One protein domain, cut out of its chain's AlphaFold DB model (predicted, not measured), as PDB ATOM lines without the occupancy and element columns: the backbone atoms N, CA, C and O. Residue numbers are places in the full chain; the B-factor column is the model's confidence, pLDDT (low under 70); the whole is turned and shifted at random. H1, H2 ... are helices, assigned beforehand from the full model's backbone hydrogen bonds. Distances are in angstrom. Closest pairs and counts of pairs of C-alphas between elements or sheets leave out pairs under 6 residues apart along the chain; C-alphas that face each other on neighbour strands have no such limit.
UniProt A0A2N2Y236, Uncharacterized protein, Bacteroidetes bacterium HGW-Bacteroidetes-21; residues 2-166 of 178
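What this domain is: This is residues 2 to 166 of the 178 residues of an uncharacterized protein of Bacteroidetes bacterium HGW-Bacteroidetes-21 (UniProt A0A2N2Y236). A thin, open arrangement of four helices is built along one very long kinked helix, H1; H2 folds back from its last part as a loose hairpin, and at the opposite end H3 and H4 make a much closer hairpin. H3 runs beside the first half of H1, while H4 crosses H1, and its residues 160 to 166 stick out. The printed part has 165 residues, with named helices in the order H1, H2, H3, H4 and no named strand: all helix. It is an extended rod, with a radius of gyration of the C-alphas of 24.9 A and spans of 87 by 36 by 17 A.

Where its parts are: H1, residues 2 to 55, begins at C-alpha 2 (95.631, 341.783, 374.601), is 73.9 A long and has a kink of 33 degrees near residue 25. H2 is residues 63 to 87, 35.4 A; H3 is residues 90 to 116, 39.1 A. H4, residues 124 to 166, is 64.0 A long and ends at C-alpha 166 (140.010, 322.749, 342.345).

How they stand to each other: H1 is the hub, touching the three others. H1, H3 and H4 form an up and down bundle, each running against the one before it. With residues 9 to 30 alone H1 touches H3, at a shallow tilt of 17 degrees; the closest C-alphas, of Leu 27 and Pro 90, are 6.6 A apart. With residues 12 to 33 alone it touches H4, at a steep tilt of 39 degrees, the same way; the closest C-alphas, of Gly 33 and Thr 155, are 6.4 A apart. With residues 34 to 55 alone it only just touches H2, with 3 pairs of C-alphas within 8 A, closest at Thr 52 and Ile 67, 7.4 A; they form a helical hairpin. The helical hairpin of H3 and H4 has its closest C-alphas at Ala 104 and Ser 134, 4.3 A. H2 and H4 are apart. In H2 and H4 every O i to N i+4 pair is within hydrogen-bond range; in H1 47 of 50 are, in H3 21 of 23.

The domain as a whole: The C-alphas farthest apart, of Asp 59 and Ser 120, are 87.0 A apart. The printed part has no cut; the link from H2 to H3 is tight, the other two are short. The mean pLDDT of the printed part is 76.4; 55 residues are under 70, among them 51 to 67 and 77 to 90.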
ATOM      1  N   LYS A   2      95.093 343.015 373.962       78.69
ATOM      2  CA  LYS A   2      95.631 341.783 374.601       78.69
ATOM      3  C   LYS A   2      96.053 340.713 373.581       78.69
ATOM      4  O   LYS A   2      97.117 340.125 373.722       78.69
ATOM      5  N   GLU A   3      95.247 340.529 372.544       85.88
ATOM      6  CA  GLU A   3      95.477 339.546 371.484       85.88
ATOM      7  C   GLU A   3      96.703 339.881 370.620       85.88
ATOM      8  O   GLU A   3      97.576 339.039 370.446       85.88
ATOM      9  N   ILE A   4      96.846 341.146 370.202       86.12
ATOM     10  CA  ILE A   4      98.020 341.652 369.461       86.12
ATOM     11  C   ILE A   4      99.311 341.414 370.252       86.12
ATOM     12  O   ILE A   4     100.302 340.945 369.703       86.12
ATOM     13  N   ILE A   5      99.291 341.702 371.556       85.38
ATOM     14  CA  ILE A   5     100.452 341.493 372.429       85.38
ATOM     15  C   ILE A   5     100.753 340.000 372.572       85.38
ATOM     16  O   ILE A   5     101.914 339.616 372.536       85.38
ATOM     17  N   SER A   6      99.731 339.147 372.678       86.19
ATOM     18  CA  SER A   6      99.924 337.694 372.717       86.19
ATOM     19  C   SER A   6     100.575 337.171 371.433       86.19
ATOM     20  O   SER A   6     101.539 336.410 371.508       86.19
ATOM     21  N   ILE A   7     100.097 337.613 370.265       91.31
ATOM     22  CA  ILE A   7     100.677 337.259 368.962       91.31
ATOM     23  C   ILE A   7     102.125 337.751 368.873       91.31
ATOM     24  O   ILE A   7     103.008 336.978 368.513       91.31
ATOM     25  N   TYR A   8     102.387 339.003 369.260       89.56
ATOM     26  CA  TYR A   8     103.730 339.579 369.255       89.56
ATOM     27  C   TYR A   8     104.699 338.806 370.159       89.56
ATOM     28  O   TYR A   8     105.784 338.441 369.716       89.56
ATOM     29  N   SER A   9     104.299 338.477 371.390       87.25
ATOM     30  CA  SER A   9     105.120 337.678 372.306       87.25
ATOM     31  C   SER A   9     105.415 336.287 371.748       87.25
ATOM     32  O   SER A   9     106.556 335.832 371.811       87.25
ATOM     33  N   LYS A  10     104.412 335.615 371.163       92.12
ATOM     34  CA  LYS A  10     104.594 334.305 370.516       92.12
ATOM     35  C   LYS A  10     105.569 334.391 369.346       92.12
ATOM     36  O   LYS A  10     106.432 333.528 369.221       92.12
ATOM     37  N   LEU A  11     105.472 335.441 368.531       91.50
ATOM     38  CA  LEU A  11     106.403 335.692 367.433       91.50
ATOM     39  C   LEU A  11     107.834 335.899 367.955       91.50
ATOM     40  O   LEU A  11     108.759 335.261 367.460       91.50
ATOM     41  N   LEU A  12     108.012 336.732 368.984       88.25
ATOM     42  CA  LEU A  12     109.310 337.000 369.617       88.25
ATOM     43  C   LEU A  12     109.970 335.712 370.123       88.25
ATOM     44  O   LEU A  12     111.140 335.457 369.835       88.25
ATOM     45  N   ILE A  13     109.199 334.880 370.829       89.31
ATOM     46  CA  ILE A  13     109.655 333.584 371.347       89.31
ATOM     47  C   ILE A  13     109.996 332.641 370.194       89.31
ATOM     48  O   ILE A  13     111.066 332.044 370.201       89.31
ATOM     49  N   SER A  14     109.140 332.547 369.174       92.25
ATOM     50  CA  SER A  14     109.382 331.691 368.010       92.25
ATOM     51  C   SER A  14     110.677 332.061 367.285       92.25
ATOM     52  O   SER A  14     111.428 331.176 366.879       92.25
ATOM     53  N   ILE A  15     110.963 333.356 367.134       88.56
ATOM     54  CA  ILE A  15     112.202 333.821 366.504       88.56
ATOM     55  C   ILE A  15     113.407 333.523 367.396       88.56
ATOM     56  O   ILE A  15     114.413 333.026 366.896       88.56
ATOM     57  N   LEU A  16     113.309 333.740 368.709       87.31
ATOM     58  CA  LEU A  16     114.358 333.347 369.656       87.31
ATOM     59  C   LEU A  16     114.661 331.842 369.592       87.31
ATOM     60  O   LEU A  16     115.829 331.456 369.553       87.31
ATOM     61  N   SER A  17     113.633 330.995 369.513       88.25
ATOM     62  CA  SER A  17     113.790 329.545 369.364       88.25
ATOM     63  C   SER A  17     114.417 329.158 368.023       88.25
ATOM     64  O   SER A  17     115.222 328.234 367.976       88.25
ATOM     65  N   PHE A  18     114.098 329.875 366.943       87.31
ATOM     66  CA  PHE A  18     114.689 329.650 365.621       87.31
ATOM     67  C   PHE A  18     116.167 330.069 365.540       87.31
ATOM     68  O   PHE A  18     116.956 329.479 364.799       87.31
ATOM     69  N   ILE A  19     116.565 331.069 366.324       84.06
ATOM     70  CA  ILE A  19     117.918 331.626 366.295       84.06
ATOM     71  C   ILE A  19     118.973 330.625 366.763       84.06
ATOM     72  O   ILE A  19     120.058 330.606 366.192       84.06
ATOM     73  N   ALA A  20     118.681 329.774 367.748       79.19
ATOM     74  CA  ALA A  20     119.658 328.798 368.234       79.19
ATOM     75  C   ALA A  20     120.093 327.794 367.137       79.19
ATOM     76  O   ALA A  20     121.293 327.730 366.854       79.19
ATOM     77  N   PRO A  21     119.180 327.090 366.435       82.56
ATOM     78  CA  PRO A  21     119.533 326.275 365.269       82.56
ATOM     79  C   PRO A  21     120.244 327.059 364.158       82.56
ATOM     80  O   PRO A  21     121.230 326.578 363.597       82.56
ATOM     81  N   ALA A  22     119.784 328.281 363.860       80.81
ATOM     82  CA  ALA A  22     120.408 329.128 362.845       80.81
ATOM     83  C   ALA A  22     121.860 329.480 363.210       80.81
ATOM     84  O   ALA A  22     122.736 329.453 362.349       80.81
ATOM     85  N   ILE A  23     122.128 329.750 364.492       75.94
ATOM     86  CA  ILE A  23     123.466 330.020 365.025       75.94
ATOM     87  C   ILE A  23     124.361 328.787 364.956       75.94
ATOM     88  O   ILE A  23     125.532 328.911 364.607       75.94
ATOM     89  N   THR A  24     123.843 327.603 365.268       79.94
ATOM     90  CA  THR A  24     124.618 326.363 365.144       79.94
ATOM     91  C   THR A  24     125.057 326.141 363.697       79.94
ATOM     92  O   THR A  24     126.225 325.854 363.436       79.94
ATOM     93  N   LEU A  25     124.152 326.362 362.739       75.88
ATOM     94  CA  LEU A  25     124.467 326.274 361.313       75.88
ATOM     95  C   LEU A  25     125.467 327.358 360.880       75.88
ATOM     96  O   LEU A  25     126.390 327.082 360.114       75.88
ATOM     97  N   LEU A  26     125.314 328.571 361.412       72.12
ATOM     98  CA  LEU A  26     126.244 329.689 361.256       72.12
ATOM     99  C   LEU A  26     127.649 329.318 361.716       72.12
ATOM    100  O   LEU A  26     128.588 329.480 360.950       72.12
ATOM    101  N   LEU A  27     127.800 328.818 362.942       73.81
ATOM    102  CA  LEU A  27     129.098 328.468 363.509       73.81
ATOM    103  C   LEU A  27     129.822 327.442 362.642       73.81
ATOM    104  O   LEU A  27     131.003 327.628 362.379       73.81
ATOM    105  N   ASN A  28     129.101 326.439 362.140       74.81
ATOM    106  CA  ASN A  28     129.680 325.422 361.270       74.81
ATOM    107  C   ASN A  28     130.257 326.036 359.978       74.81
ATOM    108  O   ASN A  28     131.426 325.858 359.667       74.81
ATOM    109  N   VAL A  29     129.478 326.874 359.282       70.81
ATOM    110  CA  VAL A  29     129.929 327.543 358.041       70.81
ATOM    111  C   VAL A  29     131.027 328.584 358.303       70.81
ATOM    112  O   VAL A  29     131.898 328.809 357.462       70.81
ATOM    113  N   PHE A  30     130.976 329.262 359.449       69.31
ATOM    114  CA  PHE A  30     131.942 330.298 359.802       69.31
ATOM    115  C   PHE A  30     133.310 329.730 360.171       69.31
ATOM    116  O   PHE A  30     134.301 330.392 359.877       69.31
ATOM    117  N   ILE A  31     133.386 328.551 360.795       69.69
ATOM    118  CA  ILE A  31     134.668 327.897 361.100       69.69
ATOM    119  C   ILE A  31     135.422 327.632 359.790       69.69
ATOM    120  O   ILE A  31     136.518 328.165 359.610       69.69
ATOM    121  N   ASP A  32     134.770 326.978 358.826       67.56
ATOM    122  CA  ASP A  32     135.353 326.690 357.509       67.56
ATOM    123  C   ASP A  32     135.741 327.970 356.748       67.56
ATOM    124  O   ASP A  32     136.810 328.073 356.142       67.56
ATOM    125  N   GLY A  33     134.870 328.985 356.785       66.12
ATOM    126  CA  GLY A  33     135.102 330.260 356.109       66.12
ATOM    127  C   GLY A  33     136.263 331.061 356.708       66.12
ATOM    128  O   GLY A  33     137.037 331.671 355.968       66.12
ATOM    129  N   VAL A  34     136.409 331.064 358.037       66.31
ATOM    130  CA  VAL A  34     137.502 331.762 358.729       66.31
ATOM    131  C   VAL A  34     138.832 331.054 358.500       66.31
ATOM    132  O   VAL A  34     139.830 331.740 358.266       66.31
ATOM    133  N   GLU A  35     138.864 329.722 358.519       69.19
ATOM    134  CA  GLU A  35     140.080 328.953 358.240       69.19
ATOM    135  C   GLU A  35     140.578 329.183 356.815       69.19
ATOM    136  O   GLU A  35     141.737 329.561 356.630       69.19
ATOM    137  N   LYS A  36     139.700 329.091 355.810       67.81
ATOM    138  CA  LYS A  36     140.086 329.380 354.420       67.81
ATOM    139  C   LYS A  36     140.482 330.834 354.200       67.81
ATOM    140  O   LYS A  36     141.432 331.108 353.471       67.81
ATOM    141  N   PHE A  37     139.798 331.785 354.840       65.56
ATOM    142  CA  PHE A  37     140.185 333.193 354.749       65.56
ATOM    143  C   PHE A  37     141.563 333.438 355.375       65.56
ATOM    144  O   PHE A  37     142.353 334.215 354.844       65.56
ATOM    145  N   LYS A  38     141.876 332.766 356.488       68.06
ATOM    146  CA  LYS A  38     143.200 332.828 357.110       68.06
ATOM    147  C   LYS A  38     144.267 332.221 356.194       68.06
ATOM    148  O   LYS A  38     145.292 332.865 356.001       68.06
ATOM    149  N   ALA A  39     143.987 331.068 355.584       72.31
ATOM    150  CA  ALA A  39     144.882 330.412 354.631       72.31
ATOM    151  C   ALA A  39     145.185 331.304 353.414       72.31
ATOM    152  O   ALA A  39     146.351 331.583 353.146       72.31
ATOM    153  N   ARG A  40     144.160 331.871 352.757       71.25
ATOM    154  CA  ARG A  40     144.355 332.814 351.637       71.25
ATOM    155  C   ARG A  40     145.169 334.040 352.020       71.25
ATOM    156  O   ARG A  40     146.000 334.501 351.253       71.25
ATOM    157  N   ASN A  41     144.931 334.588 353.206       70.06
ATOM    158  CA  ASN A  41     145.653 335.772 353.658       70.06
ATOM    159  C   ASN A  41     147.130 335.445 353.961       70.06
ATOM    160  O   ASN A  41     148.009 336.266 353.716       70.06
ATOM    161  N   GLU A  42     147.423 334.241 354.463       74.38
ATOM    162  CA  GLU A  42     148.799 333.748 354.596       74.38
ATOM    163  C   GLU A  42     149.457 333.515 353.227       74.38
ATOM    164  O   GLU A  42     150.629 333.850 353.056       74.38
ATOM    165  N   GLU A  43     148.720 333.007 352.240       77.56
ATOM    166  CA  GLU A  43     149.196 332.851 350.861       77.56
ATOM    167  C   GLU A  43     149.473 334.191 350.175       77.56
ATOM    168  O   GLU A  43     150.541 334.349 349.590       77.56
ATOM    169  N   GLU A  44     148.580 335.178 350.290       70.19
ATOM    170  CA  GLU A  44     148.801 336.529 349.760       70.19
ATOM    171  C   GLU A  44     150.036 337.176 350.399       70.19
ATOM    172  O   GLU A  44     150.865 337.754 349.697       70.19
ATOM    173  N   ILE A  45     150.221 337.033 351.717       71.25
ATOM    174  CA  ILE A  45     151.427 337.522 352.400       71.25
ATOM    175  C   ILE A  45     152.679 336.838 351.836       71.25
ATOM    176  O   ILE A  45     153.643 337.526 351.503       71.25
ATOM    177  N   LYS A  46     152.658 335.510 351.670       77.06
ATOM    178  CA  LYS A  46     153.784 334.753 351.099       77.06
ATOM    179  C   LYS A  46     154.073 335.151 349.651       77.06
ATOM    180  O   LYS A  46     155.238 335.297 349.291       77.06
ATOM    181  N   GLN A  47     153.048 335.343 348.820       74.31
ATOM    182  CA  GLN A  47     153.210 335.791 347.433       74.31
ATOM    183  C   GLN A  47     153.837 337.181 347.373       74.31
ATOM    184  O   GLN A  47     154.760 337.406 346.593       74.31
ATOM    185  N   ILE A  48     153.400 338.094 348.235       66.44
ATOM    186  CA  ILE A  48     153.932 339.453 348.258       66.44
ATOM    187  C   ILE A  48     155.364 339.478 348.810       66.44
ATOM    188  O   ILE A  48     156.204 340.196 348.268       66.44
ATOM    189  N   GLU A  49     155.698 338.659 349.812       70.94
ATOM    190  CA  GLU A  49     157.090 338.464 350.241       70.94
ATOM    191  C   GLU A  49     157.960 337.923 349.102       70.94
ATOM    192  O   GLU A  49     159.096 338.364 348.933       70.94
ATOM    193  N   LYS A  50     157.426 337.007 348.287       75.50
ATOM    194  CA  LYS A  50     158.120 336.448 347.122       75.50
ATOM    195  C   LYS A  50     158.375 337.513 346.049       75.50
ATOM    196  O   LYS A  50     159.504 337.627 345.584       75.50
ATOM    197  N   ILE A  51     157.370 338.331 345.722       69.19
ATOM    198  CA  ILE A  51     157.483 339.453 344.772       69.19
ATOM    199  C   ILE A  51     158.478 340.497 345.287       69.19
ATOM    200  O   ILE A  51     159.329 340.969 344.539       69.19
ATOM    201  N   THR A  52     158.423 340.816 346.582       65.31
ATOM    202  CA  THR A  52     159.366 341.751 347.209       65.31
ATOM    203  C   THR A  52     160.794 341.219 347.102       65.31
ATOM    204  O   THR A  52     161.667 341.938 346.636       65.31
ATOM    205  N   LYS A  53     161.035 339.944 347.442       68.56
ATOM    206  CA  LYS A  53     162.364 339.314 347.344       68.56
ATOM    207  C   LYS A  53     162.890 339.227 345.907       68.56
ATOM    208  O   LYS A  53     164.082 339.426 345.713       68.56
ATOM    209  N   MET A  54     162.031 338.953 344.922       66.88
ATOM    210  CA  MET A  54     162.420 338.935 343.503       66.88
ATOM    211  C   MET A  54     162.800 340.328 342.997       66.88
ATOM    212  O   MET A  54     163.768 340.465 342.260       66.88
ATOM    213  N   ASN A  55     162.087 341.371 343.426       59.12
ATOM    214  CA  ASN A  55     162.378 342.728 342.977       59.12
ATOM    215  C   ASN A  55     163.603 343.342 343.693       59.12
ATOM    216  O   ASN A  55     164.247 344.193 343.096       59.12
ATOM    217  N   VAL A  56     163.983 342.885 344.902       59.19
ATOM    218  CA  VAL A  56     165.245 343.280 345.593       59.19
ATOM    219  C   VAL A  56     166.497 342.940 344.773       59.19
ATOM    220  O   VAL A  56     167.537 343.556 344.977       59.19
ATOM    221  N   GLN A  57     166.417 342.001 343.829       58.47
ATOM    222  CA  GLN A  57     167.540 341.674 342.944       58.47
ATOM    223  C   GLN A  57     167.684 342.619 341.738       58.47
ATOM    224  O   GLN A  57     168.716 342.572 341.076       58.47
ATOM    225  N   ASN A  58     166.697 343.480 341.460       57.81
ATOM    226  CA  ASN A  58     166.719 344.406 340.327       57.81
ATOM    227  C   ASN A  58     166.940 345.846 340.817       57.81
ATOM    228  O   ASN A  58     166.013 346.550 341.218       57.81
ATOM    229  N   ASP A  59     168.205 346.251 340.786       53.88
ATOM    230  CA  ASP A  59     168.772 347.505 341.287       53.88
ATOM    231  C   ASP A  59     168.295 348.720 340.456       53.88
ATOM    232  O   ASP A  59     168.899 349.088 339.449       53.88
ATOM    233  N   SER A  60     167.158 349.327 340.816       58.31
ATOM    234  CA  SER A  60     166.653 350.541 340.148       58.31
ATOM    235  C   SER A  60     166.226 351.605 341.158       58.31
ATOM    236  O   SER A  60     165.610 351.301 342.171       58.31
ATOM    237  N   GLU A  61     166.521 352.877 340.892       60.25
ATOM    238  CA  GLU A  61     166.227 354.008 341.793       60.25
ATOM    239  C   GLU A  61     164.720 354.211 342.086       60.25
ATOM    240  O   GLU A  61     164.357 354.866 343.064       60.25
ATOM    241  N   ASP A  62     163.822 353.588 341.313       63.34
ATOM    242  CA  ASP A  62     162.366 353.572 341.560       63.34
ATOM    243  C   ASP A  62     161.913 352.473 342.549       63.34
ATOM    244  O   ASP A  62     160.735 352.359 342.923       63.34
ATOM    245  N   PHE A  63     162.857 351.658 343.016       63.72
ATOM    246  CA  PHE A  63     162.617 350.502 343.868       63.72
ATOM    247  C   PHE A  63     162.115 350.885 345.263       63.72
ATOM    248  O   PHE A  63     161.156 350.298 345.771       63.72
ATOM    249  N   GLU A  64     162.696 351.922 345.871       63.62
ATOM    250  CA  GLU A  64     162.324 352.351 347.222       63.62
ATOM    251  C   GLU A  64     160.888 352.905 347.268       63.62
ATOM    252  O   GLU A  64     160.139 352.638 348.213       63.62
ATOM    253  N   LYS A  65     160.464 353.615 346.212       69.06
ATOM    254  CA  LYS A  65     159.083 354.098 346.039       69.06
ATOM    255  C   LYS A  65     158.105 352.948 345.836       69.06
ATOM    256  O   LYS A  65     157.098 352.873 346.540       69.06
ATOM    257  N   THR A  66     158.432 352.023 344.937       66.75
ATOM    258  CA  THR A  66     157.580 350.869 344.622       66.75
ATOM    259  C   THR A  66     157.403 349.948 345.835       66.75
ATOM    260  O   THR A  66     156.294 349.471 346.101       66.75
ATOM    261  N   ILE A  67     158.454 349.758 346.642       67.75
ATOM    262  CA  ILE A  67     158.379 349.051 347.927       67.75
ATOM    263  C   ILE A  67     157.530 349.815 348.936       67.75
ATOM    264  O   ILE A  67     156.685 349.203 349.591       67.75
ATOM    265  N   LYS A  68     157.718 351.133 349.079       71.56
ATOM    266  CA  LYS A  68     156.913 351.942 350.008       71.56
ATOM    267  C   LYS A  68     155.432 351.857 349.670       71.56
ATOM    268  O   LYS A  68     154.629 351.636 350.574       71.56
ATOM    269  N   ASP A  69     155.069 351.975 348.398       74.88
ATOM    270  CA  ASP A  69     153.676 351.910 347.956       74.88
ATOM    271  C   ASP A  69     153.090 350.499 348.091       74.88
ATOM    272  O   ASP A  69     151.951 350.349 348.547       74.88
ATOM    273  N   SER A  70     153.888 349.459 347.829       67.62
ATOM    274  CA  SER A  70     153.503 348.062 348.071       67.62
ATOM    275  C   SER A  70     153.315 347.763 349.563       67.62
ATOM    276  O   SER A  70     152.325 347.149 349.952       67.62
ATOM    277  N   LEU A  71     154.192 348.260 350.440       70.12
ATOM    278  CA  LEU A  71     154.050 348.146 351.898       70.12
ATOM    279  C   LEU A  71     152.840 348.925 352.424       70.12
ATOM    280  O   LEU A  71     152.162 348.480 353.359       70.12
ATOM    281  N   LYS A  72     152.535 350.082 351.830       75.25
ATOM    282  CA  LYS A  72     151.383 350.917 352.196       75.25
ATOM    283  C   LYS A  72     150.067 350.272 351.760       75.25
ATOM    284  O   LYS A  72     149.098 350.272 352.524       75.25
ATOM    285  N   SER A  73     150.022 349.681 350.567       70.62
ATOM    286  CA  SER A  73     148.863 348.922 350.087       70.62
ATOM    287  C   SER A  73     148.662 347.642 350.910       70.62
ATOM    288  O   SER A  73     147.544 347.382 351.357       70.62
ATOM    289  N   LEU A  74     149.743 346.936 351.257       66.06
ATOM    290  CA  LEU A  74     149.769 345.791 352.175       66.06
ATOM    291  C   LEU A  74     149.220 346.125 353.558       66.06
ATOM    292  O   LEU A  74     148.346 345.429 354.072       66.06
ATOM    293  N   THR A  75     149.710 347.189 354.192       72.12
ATOM    294  CA  THR A  75     149.239 347.588 355.527       72.12
ATOM    295  C   THR A  75     147.768 347.988 355.498       72.12
ATOM    296  O   THR A  75     147.011 347.633 356.411       72.12
ATOM    297  N   LYS A  76     147.319 348.646 354.423       73.94
ATOM    298  CA  LYS A  76     145.908 348.998 354.212       73.94
ATOM    299  C   LYS A  76     145.034 347.760 353.976       73.94
ATOM    300  O   LYS A  76     143.964 347.664 354.586       73.94
ATOM    301  N   ASN A  77     145.492 346.793 353.185       66.94
ATOM    302  CA  ASN A  77     144.791 345.530 352.942       66.94
ATOM    303  C   ASN A  77     144.760 344.653 354.194       66.94
ATOM    304  O   ASN A  77     143.687 344.203 354.581       66.94
ATOM    305  N   LYS A  78     145.866 344.533 354.933       65.12
ATOM    306  CA  LYS A  78     145.934 343.833 356.227       65.12
ATOM    307  C   LYS A  78     144.993 344.450 357.260       65.12
ATOM    308  O   LYS A  78     144.329 343.735 358.007       65.12
ATOM    309  N   SER A  79     144.896 345.779 357.296       68.69
ATOM    310  CA  SER A  79     143.931 346.516 358.122       68.69
ATOM    311  C   SER A  79     142.482 346.198 357.736       68.69
ATOM    312  O   SER A  79     141.665 345.886 358.609       68.69
ATOM    313  N   ARG A  80     142.157 346.210 356.437       66.25
ATOM    314  CA  ARG A  80     140.828 345.842 355.921       66.25
ATOM    315  C   ARG A  80     140.492 344.378 356.199       66.25
ATOM    316  O   ARG A  80     139.422 344.121 356.741       66.25
ATOM    317  N   ALA A  81     141.416 343.459 355.949       61.50
ATOM    318  CA  ALA A  81     141.278 342.036 356.236       61.50
ATOM    319  C   ALA A  81     141.089 341.779 357.736       61.50
ATOM    320  O   ALA A  81     140.213 341.016 358.123       61.50
ATOM    321  N   LYS A  82     141.816 342.485 358.616       63.72
ATOM    322  CA  LYS A  82     141.591 342.430 360.073       63.72
ATOM    323  C   LYS A  82     140.220 342.973 360.478       63.72
ATOM    324  O   LYS A  82     139.599 342.429 361.388       63.72
ATOM    325  N   LYS A  83     139.739 344.050 359.843       63.22
ATOM    326  CA  LYS A  83     138.384 344.577 360.083       63.22
ATOM    327  C   LYS A  83     137.318 343.590 359.612       63.22
ATOM    328  O   LYS A  83     136.364 343.371 360.348       63.22
ATOM    329  N   GLN A  84     137.511 342.960 358.456       60.62
ATOM    330  CA  GLN A  84     136.641 341.902 357.950       60.62
ATOM    331  C   GLN A  84     136.665 340.681 358.875       60.62
ATOM    332  O   GLN A  84     135.608 340.263 359.313       60.62
ATOM    333  N   LEU A  85     137.829 340.208 359.328       61.62
ATOM    334  CA  LEU A  85     137.950 339.146 360.339       61.62
ATOM    335  C   LEU A  85     137.244 339.491 361.658       61.62
ATOM    336  O   LEU A  85     136.575 338.649 362.249       61.62
ATOM    337  N   LYS A  86     137.347 340.743 362.123       60.84
ATOM    338  CA  LYS A  86     136.606 341.209 363.307       60.84
ATOM    339  C   LYS A  86     135.097 341.250 363.070       60.84
ATOM    340  O   LYS A  86     134.348 340.990 364.010       60.84
ATOM    341  N   LEU A  87     134.663 341.602 361.861       57.19
ATOM    342  CA  LEU A  87     133.259 341.550 361.456       57.19
ATOM    343  C   LEU A  87     132.776 340.106 361.340       57.19
ATOM    344  O   LEU A  87     131.646 339.853 361.728       57.19
ATOM    345  N   LEU A  88     133.625 339.175 360.904       61.81
ATOM    346  CA  LEU A  88     133.333 337.749 360.779       61.81
ATOM    347  C   LEU A  88     133.405 336.977 362.101       61.81
ATOM    348  O   LEU A  88     133.209 335.771 362.092       61.81
ATOM    349  N   ASN A  89     133.687 337.614 363.240       69.50
ATOM    350  CA  ASN A  89     133.793 336.880 364.495       69.50
ATOM    351  C   ASN A  89     132.390 336.426 364.958       69.50
ATOM    352  O   ASN A  89     131.607 337.267 365.425       69.50
ATOM    353  N   PRO A  90     132.055 335.121 364.860       67.75
ATOM    354  CA  PRO A  90     130.681 334.652 365.001       67.75
ATOM    355  C   PRO A  90     130.160 334.893 366.416       67.75
ATOM    356  O   PRO A  90     129.028 335.335 366.588       67.75
ATOM    357  N   LYS A  91     131.018 334.756 367.438       74.19
ATOM    358  CA  LYS A  91     130.676 335.059 368.838       74.19
ATOM    359  C   LYS A  91     130.145 336.484 369.008       74.19
ATOM    360  O   LYS A  91     129.184 336.714 369.738       74.19
ATOM    361  N   ARG A  92     130.752 337.452 368.315       78.12
ATOM    362  CA  ARG A  92     130.358 338.861 368.413       78.12
ATOM    363  C   ARG A  92     129.058 339.140 367.665       78.12
ATOM    364  O   ARG A  92     128.256 339.934 368.148       78.12
ATOM    365  N   GLN A  93     128.844 338.503 366.516       76.94
ATOM    366  CA  GLN A  93     127.593 338.646 365.771       76.94
ATOM    367  C   GLN A  93     126.419 337.981 366.503       76.94
ATOM    368  O   GLN A  93     125.348 338.576 366.581       76.94
ATOM    369  N   ILE A  94     126.650 336.823 367.127       79.75
ATOM    370  CA  ILE A  94     125.684 336.135 367.994       79.75
ATOM    371  C   ILE A  94     125.258 337.043 369.146       79.75
ATOM    372  O   ILE A  94     124.066 337.261 369.339       79.75
ATOM    373  N   LEU A  95     126.213 337.632 369.876       82.94
ATOM    374  CA  LEU A  95     125.897 338.579 370.950       82.94
ATOM    375  C   LEU A  95     125.131 339.797 370.422       82.94
ATOM    376  O   LEU A  95     124.145 340.216 371.021       82.94
ATOM    377  N   ARG A  96     125.542 340.341 369.273       84.25
ATOM    378  CA  ARG A  96     124.878 341.488 368.639       84.25
ATOM    379  C   ARG A  96     123.436 341.188 368.217       84.25
ATOM    380  O   ARG A  96     122.638 342.117 368.169       84.25
ATOM    381  N   LEU A  97     123.114 339.929 367.928       86.00
ATOM    382  CA  LEU A  97     121.762 339.464 367.632       86.00
ATOM    383  C   LEU A  97     120.956 339.212 368.916       86.00
ATOM    384  O   LEU A  97     119.838 339.697 369.050       86.00
ATOM    385  N   PHE A  98     121.525 338.484 369.879       86.00
ATOM    386  CA  PHE A  98     120.813 338.071 371.090       86.00
ATOM    387  C   PHE A  98     120.475 339.233 372.021       86.00
ATOM    388  O   PHE A  98     119.367 339.279 372.548       86.00
ATOM    389  N   ILE A  99     121.398 340.181 372.213       89.31
ATOM    390  CA  ILE A  99     121.207 341.323 373.120       89.31
ATOM    391  C   ILE A  99     119.919 342.105 372.802       89.31
ATOM    392  O   ILE A  99     119.090 342.237 373.703       89.31
ATOM    393  N   PRO A 100     119.692 342.606 371.569       90.00
ATOM    394  CA  PRO A 100     118.483 343.369 371.262       90.00
ATOM    395  C   PRO A 100     117.205 342.525 371.364       90.00
ATOM    396  O   PRO A 100     116.186 343.033 371.815       90.00
ATOM    397  N   LEU A 101     117.248 341.236 371.017       87.75
ATOM    398  CA  LEU A 101     116.086 340.345 371.132       87.75
ATOM    399  C   LEU A 101     115.707 340.046 372.586       87.75
ATOM    400  O   LEU A 101     114.527 340.089 372.933       87.75
ATOM    401  N   ILE A 102     116.694 339.804 373.451       90.06
ATOM    402  CA  ILE A 102     116.473 339.660 374.895       90.06
ATOM    403  C   ILE A 102     115.933 340.973 375.469       90.06
ATOM    404  O   ILE A 102     114.972 340.945 376.233       90.06
ATOM    405  N   LEU A 103     116.483 342.126 375.069       92.31
ATOM    406  CA  LEU A 103     115.964 343.430 375.498       92.31
ATOM    407  C   LEU A 103     114.505 343.633 375.074       92.31
ATOM    408  O   LEU A 103     113.690 344.092 375.873       92.31
ATOM    409  N   ALA A 104     114.166 343.270 373.834       91.31
ATOM    410  CA  ALA A 104     112.803 343.349 373.327       91.31
ATOM    411  C   ALA A 104     111.846 342.483 374.162       91.31
ATOM    412  O   ALA A 104     110.752 342.947 374.489       91.31
ATOM    413  N   LEU A 105     112.272 341.278 374.559       89.88
ATOM    414  CA  LEU A 105     111.509 340.380 375.427       89.88
ATOM    415  C   LEU A 105     111.338 340.951 376.842       89.88
ATOM    416  O   LEU A 105     110.222 340.982 377.357       89.88
ATOM    417  N   ILE A 106     112.415 341.455 377.454       92.75
ATOM    418  CA  ILE A 106     112.375 342.084 378.784       92.75
ATOM    419  C   ILE A 106     111.397 343.261 378.784       92.75
ATOM    420  O   ILE A 106     110.585 343.377 379.695       92.75
ATOM    421  N   LEU A 107     111.402 344.099 377.743       91.94
ATOM    422  CA  LEU A 107     110.467 345.222 377.623       91.94
ATOM    423  C   LEU A 107     109.001 344.775 377.532       91.94
ATOM    424  O   LEU A 107     108.128 345.436 378.094       91.94
ATOM    425  N   VAL A 108     108.720 343.645 376.877       88.88
ATOM    426  CA  VAL A 108     107.370 343.056 376.848       88.88
ATOM    427  C   VAL A 108     106.961 342.553 378.230       88.88
ATOM    428  O   VAL A 108     105.833 342.801 378.658       88.88
ATOM    429  N   ILE A 109     107.870 341.894 378.952       89.44
ATOM    430  CA  ILE A 109     107.627 341.435 380.327       89.44
ATOM    431  C   ILE A 109     107.364 342.638 381.242       89.44
ATOM    432  O   ILE A 109     106.368 342.651 381.963       89.44
ATOM    433  N   CYS A 110     108.183 343.689 381.148       89.06
ATOM    434  CA  CYS A 110     107.977 344.944 381.870       89.06
ATOM    435  C   CYS A 110     106.618 345.572 381.541       89.06
ATOM    436  O   CYS A 110     105.918 346.020 382.446       89.06
ATOM    437  N   TYR A 111     106.200 345.571 380.271       87.81
ATOM    438  CA  TYR A 111     104.876 346.055 379.879       87.81
ATOM    439  C   TYR A 111     103.748 345.267 380.571       87.81
ATOM    440  O   TYR A 111     102.803 345.876 381.077       87.81
ATOM    441  N   ILE A 112     103.840 343.931 380.613       85.69
ATOM    442  CA  ILE A 112     102.847 343.075 381.283       85.69
ATOM    443  C   ILE A 112     102.822 343.389 382.782       85.69
ATOM    444  O   ILE A 112     101.754 343.658 383.330       85.69
ATOM    445  N   TYR A 113     103.994 343.471 383.413       87.12
ATOM    446  CA  TYR A 113     104.131 343.754 384.839       87.12
ATOM    447  C   TYR A 113     103.554 345.125 385.227       87.12
ATOM    448  O   TYR A 113     102.759 345.233 386.161       87.12
ATOM    449  N   ILE A 114     103.870 346.179 384.462       84.25
ATOM    450  CA  ILE A 114     103.334 347.536 384.669       84.25
ATOM    451  C   ILE A 114     101.813 347.565 384.474       84.25
ATOM    452  O   ILE A 114     101.102 348.298 385.160       84.25
ATOM    453  N   LYS A 115     101.286 346.793 383.522       80.44
ATOM    454  CA  LYS A 115      99.843 346.722 383.275       80.44
ATOM    455  C   LYS A 115      99.090 346.027 384.413       80.44
ATOM    456  O   LYS A 115      97.958 346.419 384.692       80.44
ATOM    457  N   GLU A 116      99.685 345.001 385.013       81.00
ATOM    458  CA  GLU A 116      99.035 344.129 385.995       81.00
ATOM    459  C   GLU A 116      99.169 344.651 387.432       81.00
ATOM    460  O   GLU A 116      98.160 344.777 388.124       81.00
ATOM    461  N   TYR A 117     100.373 345.058 387.847       77.69
ATOM    462  CA  TYR A 117     100.654 345.494 389.221       77.69
ATOM    463  C   TYR A 117     100.543 347.008 389.417       77.69
ATOM    464  O   TYR A 117     100.089 347.479 390.457       77.69
ATOM    465  N   VAL A 118     100.897 347.800 388.402       69.50
ATOM    466  CA  VAL A 118     100.885 349.270 388.482       69.50
ATOM    467  C   VAL A 118      99.583 349.804 387.880       69.50
ATOM    468  O   VAL A 118      99.550 350.573 386.917       69.50
ATOM    469  N   LYS A 119      98.459 349.342 388.435       62.72
ATOM    470  CA  LYS A 119      97.112 349.762 388.017       62.72
ATOM    471  C   LYS A 119      96.757 351.167 388.528       62.72
ATOM    472  O   LYS A 119      95.944 351.839 387.906       62.72
ATOM    473  N   SER A 120      97.403 351.598 389.618       60.38
ATOM    474  CA  SER A 120      97.142 352.868 390.318       60.38
ATOM    475  C   SER A 120      97.849 354.083 389.692       60.38
ATOM    476  O   SER A 120      97.368 355.208 389.795       60.38
ATOM    477  N   ILE A 121      98.965 353.878 388.980       60.38
ATOM    478  CA  ILE A 121      99.731 354.972 388.369       60.38
ATOM    479  C   ILE A 121      99.378 355.065 386.877       60.38
ATOM    480  O   ILE A 121      99.839 354.281 386.044       60.38
ATOM    481  N   ASN A 122      98.531 356.038 386.535       62.56
ATOM    482  CA  ASN A 122      98.023 356.296 385.184       62.56
ATOM    483  C   ASN A 122      99.053 357.041 384.306       62.56
ATOM    484  O   ASN A 122      98.815 358.162 383.865       62.56
ATOM    485  N   PHE A 123     100.196 356.417 383.999       74.25
ATOM    486  CA  PHE A 123     101.102 356.916 382.952       74.25
ATOM    487  C   PHE A 123     100.926 356.117 381.649       74.25
ATOM    488  O   PHE A 123     101.683 355.175 381.389       74.25
ATOM    489  N   PRO A 124      99.943 356.469 380.792       77.94
ATOM    490  CA  PRO A 124      99.733 355.791 379.510       77.94
ATOM    491  C   PRO A 124     100.948 355.916 378.581       77.94
ATOM    492  O   PRO A 124     101.249 354.980 377.841       77.94
ATOM    493  N   PHE A 125     101.700 357.019 378.687       82.31
ATOM    494  CA  PHE A 125     102.927 357.249 377.926       82.31
ATOM    495  C   PHE A 125     103.987 356.169 378.165       82.31
ATOM    496  O   PHE A 125     104.517 355.622 377.206       82.31
ATOM    497  N   VAL A 126     104.252 355.787 379.419       82.81
ATOM    498  CA  VAL A 126     105.287 354.784 379.743       82.81
ATOM    499  C   VAL A 126     104.945 353.416 379.140       82.81
ATOM    500  O   VAL A 126     105.822 352.729 378.613       82.81
ATOM    501  N   ARG A 127     103.659 353.039 379.155       81.06
ATOM    502  CA  ARG A 127     103.176 351.771 378.579       81.06
ATOM    503  C   ARG A 127     103.365 351.724 377.063       81.06
ATOM    504  O   ARG A 127     103.836 350.714 376.544       81.06
ATOM    505  N   ILE A 128     103.003 352.801 376.366       84.94
ATOM    506  CA  ILE A 128     103.139 352.903 374.906       84.94
ATOM    507  C   ILE A 128     104.621 352.953 374.515       84.94
ATOM    508  O   ILE A 128     105.038 352.210 373.627       84.94
ATOM    509  N   SER A 129     105.436 353.735 375.229       88.19
ATOM    510  CA  SER A 129     106.879 353.830 374.985       88.19
ATOM    511  C   SER A 129     107.594 352.487 375.144       88.19
ATOM    512  O   SER A 129     108.436 352.164 374.312       88.19
ATOM    513  N   CYS A 130     107.238 351.660 376.137       88.44
ATOM    514  CA  CYS A 130     107.818 350.316 376.285       88.44
ATOM    515  C   CYS A 130     107.523 349.410 375.079       88.44
ATOM    516  O   CYS A 130     108.408 348.684 374.628       88.44
ATOM    517  N   LEU A 131     106.299 349.463 374.540       87.62
ATOM    518  CA  LEU A 131     105.921 348.674 373.364       87.62
ATOM    519  C   LEU A 131     106.645 349.145 372.102       87.62
ATOM    520  O   LEU A 131     107.188 348.317 371.372       87.62
ATOM    521  N   ILE A 132     106.696 350.459 371.864       91.81
ATOM    522  CA  ILE A 132     107.413 351.029 370.716       91.81
ATOM    523  C   ILE A 132     108.896 350.663 370.797       91.81
ATOM    524  O   ILE A 132     109.469 350.175 369.826       91.81
ATOM    525  N   LEU A 133     109.505 350.835 371.972       93.44
ATOM    526  CA  LEU A 133     110.915 350.534 372.183       93.44
ATOM    527  C   LEU A 133     111.216 349.040 371.981       93.44
ATOM    528  O   LEU A 133     112.208 348.701 371.338       93.44
ATOM    529  N   SER A 134     110.336 348.147 372.450       93.00
ATOM    530  CA  SER A 134     110.438 346.708 372.171       93.00
ATOM    531  C   SER A 134     110.409 346.427 370.667       93.00
ATOM    532  O   SER A 134     111.263 345.695 370.168       93.00
ATOM    533  N   GLY A 135     109.491 347.059 369.929       91.75
ATOM    534  CA  GLY A 135     109.393 346.920 368.475       91.75
ATOM    535  C   GLY A 135     110.651 347.391 367.740       91.75
ATOM    536  O   GLY A 135     111.106 346.724 366.809       91.75
ATOM    537  N   VAL A 136     111.266 348.493 368.181       94.56
ATOM    538  CA  VAL A 136     112.536 348.992 367.621       94.56
ATOM    539  C   VAL A 136     113.663 347.982 367.839       94.56
ATOM    540  O   VAL A 136     114.368 347.639 366.887       94.56
ATOM    541  N   PHE A 137     113.815 347.454 369.057       93.62
ATOM    542  CA  PHE A 137     114.835 346.444 369.350       93.62
ATOM    543  C   PHE A 137     114.611 345.143 368.580       93.62
ATOM    544  O   PHE A 137     115.562 344.568 368.051       93.62
ATOM    545  N   PHE A 138     113.359 344.706 368.461       91.25
ATOM    546  CA  PHE A 138     113.001 343.529 367.682       91.25
ATOM    547  C   PHE A 138     113.331 343.708 366.194       91.25
ATOM    548  O   PHE A 138     113.998 342.861 365.601       91.25
ATOM    549  N   THR A 139     112.958 344.848 365.608       92.38
ATOM    550  CA  THR A 139     113.255 345.179 364.204       92.38
ATOM    551  C   THR A 139     114.761 345.263 363.958       92.38
ATOM    552  O   THR A 139     115.262 344.742 362.962       92.38
ATOM    553  N   TYR A 140     115.512 345.855 364.890       92.75
ATOM    554  CA  TYR A 140     116.973 345.863 364.837       92.75
ATOM    555  C   TYR A 140     117.552 344.440 364.878       92.75
ATOM    556  O   TYR A 140     118.448 344.118 364.099       92.75
ATOM    557  N   GLY A 141     117.013 343.567 365.735       88.25
ATOM    558  CA  GLY A 141     117.376 342.150 365.787       88.25
ATOM    559  C   GLY A 141     117.148 341.439 364.450       88.25
ATOM    560  O   GLY A 141     118.046 340.754 363.963       88.25
ATOM    561  N   LEU A 142     116.000 341.664 363.804       89.62
ATOM    562  CA  LEU A 142     115.703 341.118 362.473       89.62
ATOM    563  C   LEU A 142     116.668 341.625 361.400       89.62
ATOM    564  O   LEU A 142     117.120 340.848 360.562       89.62
ATOM    565  N   PHE A 143     117.029 342.906 361.438       90.44
ATOM    566  CA  PHE A 143     118.001 343.470 360.505       90.44
ATOM    567  C   PHE A 143     119.384 342.819 360.652       90.44
ATOM    568  O   PHE A 143     120.019 342.470 359.656       90.44
ATOM    569  N   VAL A 144     119.841 342.595 361.889       86.44
ATOM    570  CA  VAL A 144     121.099 341.876 362.157       86.44
ATOM    571  C   VAL A 144     121.010 340.424 361.684       86.44
ATOM    572  O   VAL A 144     121.964 339.921 361.090       86.44
ATOM    573  N   LEU A 145     119.870 339.762 361.892       85.62
ATOM    574  CA  LEU A 145     119.632 338.402 361.409       85.62
ATOM    575  C   LEU A 145     119.701 338.326 359.877       85.62
ATOM    576  O   LEU A 145     120.326 337.422 359.325       85.62
ATOM    577  N   TYR A 146     119.113 339.299 359.185       87.00
ATOM    578  CA  TYR A 146     119.182 339.401 357.731       87.00
ATOM    579  C   TYR A 146     120.624 339.595 357.240       87.00
ATOM    580  O   TYR A 146     121.075 338.878 356.349       87.00
ATOM    581  N   GLN A 147     121.386 340.504 357.863       84.44
ATOM    582  CA  GLN A 147     122.807 340.685 357.544       84.44
ATOM    583  C   GLN A 147     123.612 339.397 357.739       84.44
ATOM    584  O   GLN A 147     124.448 339.064 356.900       84.44
ATOM    585  N   LEU A 148     123.343 338.666 358.823       79.62
ATOM    586  CA  LEU A 148     123.945 337.366 359.097       79.62
ATOM    587  C   LEU A 148     123.676 336.377 357.962       79.62
ATOM    588  O   LEU A 148     124.622 335.802 357.427       79.62
ATOM    589  N   PHE A 149     122.418 336.226 357.543       81.50
ATOM    590  CA  PHE A 149     122.064 335.348 356.428       81.50
ATOM    591  C   PHE A 149     122.755 335.737 355.119       81.50
ATOM    592  O   PHE A 149     123.288 334.860 354.440       81.50
ATOM    593  N   CYS A 150     122.830 337.028 354.790       82.12
ATOM    594  CA  CYS A 150     123.554 337.486 353.602       82.12
ATOM    595  C   CYS A 150     125.038 337.095 353.642       82.12
ATOM    596  O   CYS A 150     125.558 336.582 352.652       82.12
ATOM    597  N   ILE A 151     125.705 337.270 354.789       74.25
ATOM    598  CA  ILE A 151     127.115 336.886 354.953       74.25
ATOM    599  C   ILE A 151     127.285 335.369 354.803       74.25
ATOM    600  O   ILE A 151     128.225 334.927 354.151       74.25
ATOM    601  N   ILE A 152     126.375 334.559 355.356       74.31
ATOM    602  CA  ILE A 152     126.414 333.095 355.189       74.31
ATOM    603  C   ILE A 152     126.310 332.719 353.715       74.31
ATOM    604  O   ILE A 152     127.087 331.894 353.239       74.31
ATOM    605  N   ILE A 153     125.340 333.293 353.001       79.12
ATOM    606  CA  ILE A 153     125.102 332.994 351.587       79.12
ATOM    607  C   ILE A 153     126.334 333.374 350.766       79.12
ATOM    608  O   ILE A 153     126.767 332.595 349.917       79.12
ATOM    609  N   GLU A 154     126.942 334.527 351.047       76.56
ATOM    610  CA  GLU A 154     128.163 334.967 350.375       76.56
ATOM    611  C   GLU A 154     129.351 334.034 350.663       76.56
ATOM    612  O   GLU A 154     130.049 333.626 349.733       76.56
ATOM    613  N   THR A 155     129.551 333.638 351.923       71.00
ATOM    614  CA  THR A 155     130.623 332.716 352.328       71.00
ATOM    615  C   THR A 155     130.432 331.331 351.712       71.00
ATOM    616  O   THR A 155     131.371 330.796 351.125       71.00
ATOM    617  N   LYS A 156     129.214 330.769 351.750       74.06
ATOM    618  CA  LYS A 156     128.899 329.490 351.090       74.06
ATOM    619  C   LYS A 156     129.093 329.560 349.582       74.06
ATOM    620  O   LYS A 156     129.618 328.619 348.992       74.06
ATOM    621  N   ARG A 157     128.686 330.662 348.945       77.56
ATOM    622  CA  ARG A 157     128.892 330.861 347.510       77.56
ATOM    623  C   ARG A 157     130.385 330.835 347.186       77.56
ATOM    624  O   ARG A 157     130.775 330.063 346.321       77.56
ATOM    625  N   LYS A 158     131.214 331.603 347.898       70.75
ATOM    626  CA  LYS A 158     132.675 331.624 347.689       70.75
ATOM    627  C   LYS A 158     133.312 330.248 347.904       70.75
ATOM    628  O   LYS A 158     134.056 329.800 347.042       70.75
ATOM    629  N   LEU A 159     132.930 329.544 348.972       68.75
ATOM    630  CA  LEU A 159     133.377 328.174 349.248       68.75
ATOM    631  C   LEU A 159     133.094 327.215 348.082       68.75
ATOM    632  O   LEU A 159     133.985 326.481 347.665       68.75
ATOM    633  N   ASN A 160     131.878 327.251 347.533       70.25
ATOM    634  CA  ASN A 160     131.483 326.381 346.425       70.25
ATOM    635  C   ASN A 160     132.189 326.724 345.103       70.25
ATOM    636  O   ASN A 160     132.387 325.836 344.275       70.25
ATOM    637  N   PHE A 161     132.537 327.996 344.886       65.50
ATOM    638  CA  PHE A 161     133.311 328.411 343.715       65.50
ATOM    639  C   PHE A 161     134.748 327.890 343.786       65.50
ATOM    640  O   PHE A 161     135.202 327.294 342.813       65.50
ATOM    641  N   ASP A 162     135.413 328.024 344.937       62.22
ATOM    642  CA  ASP A 162     136.780 327.521 345.124       62.22
ATOM    643  C   ASP A 162     136.831 325.990 344.969       62.22
ATOM    644  O   ASP A 162     137.642 325.468 344.211       62.22
ATOM    645  N   THR A 163     135.881 325.261 345.571       60.41
ATOM    646  CA  THR A 163     135.802 323.796 345.420       60.41
ATOM    647  C   THR A 163     135.550 323.363 343.972       60.41
ATOM    648  O   THR A 163     136.118 322.371 343.530       60.41
ATOM    649  N   LYS A 164     134.728 324.084 343.197       60.94
ATOM    650  CA  LYS A 164     134.543 323.762 341.771       60.94
ATOM    651  C   LYS A 164     135.791 324.037 340.936       60.94
ATOM    652  O   LYS A 164     135.990 323.351 339.940       60.94
ATOM    653  N   GLN A 165     136.597 325.025 341.312       57.50
ATOM    654  CA  GLN A 165     137.807 325.386 340.583       57.50
ATOM    655  C   GLN A 165     138.936 324.369 340.814       57.50
ATOM    656  O   GLN A 165     139.596 323.993 339.849       57.50
ATOM    657  N   ASP A 166     139.074 323.843 342.036       54.38
ATOM    658  CA  ASP A 166     140.010 322.749 342.345       54.38
ATOM    659  C   ASP A 166     139.633 321.442 341.624       54.38
ATOM    660  O   ASP A 166     140.496 320.732 341.116       54.38
TER     661      ASP A 166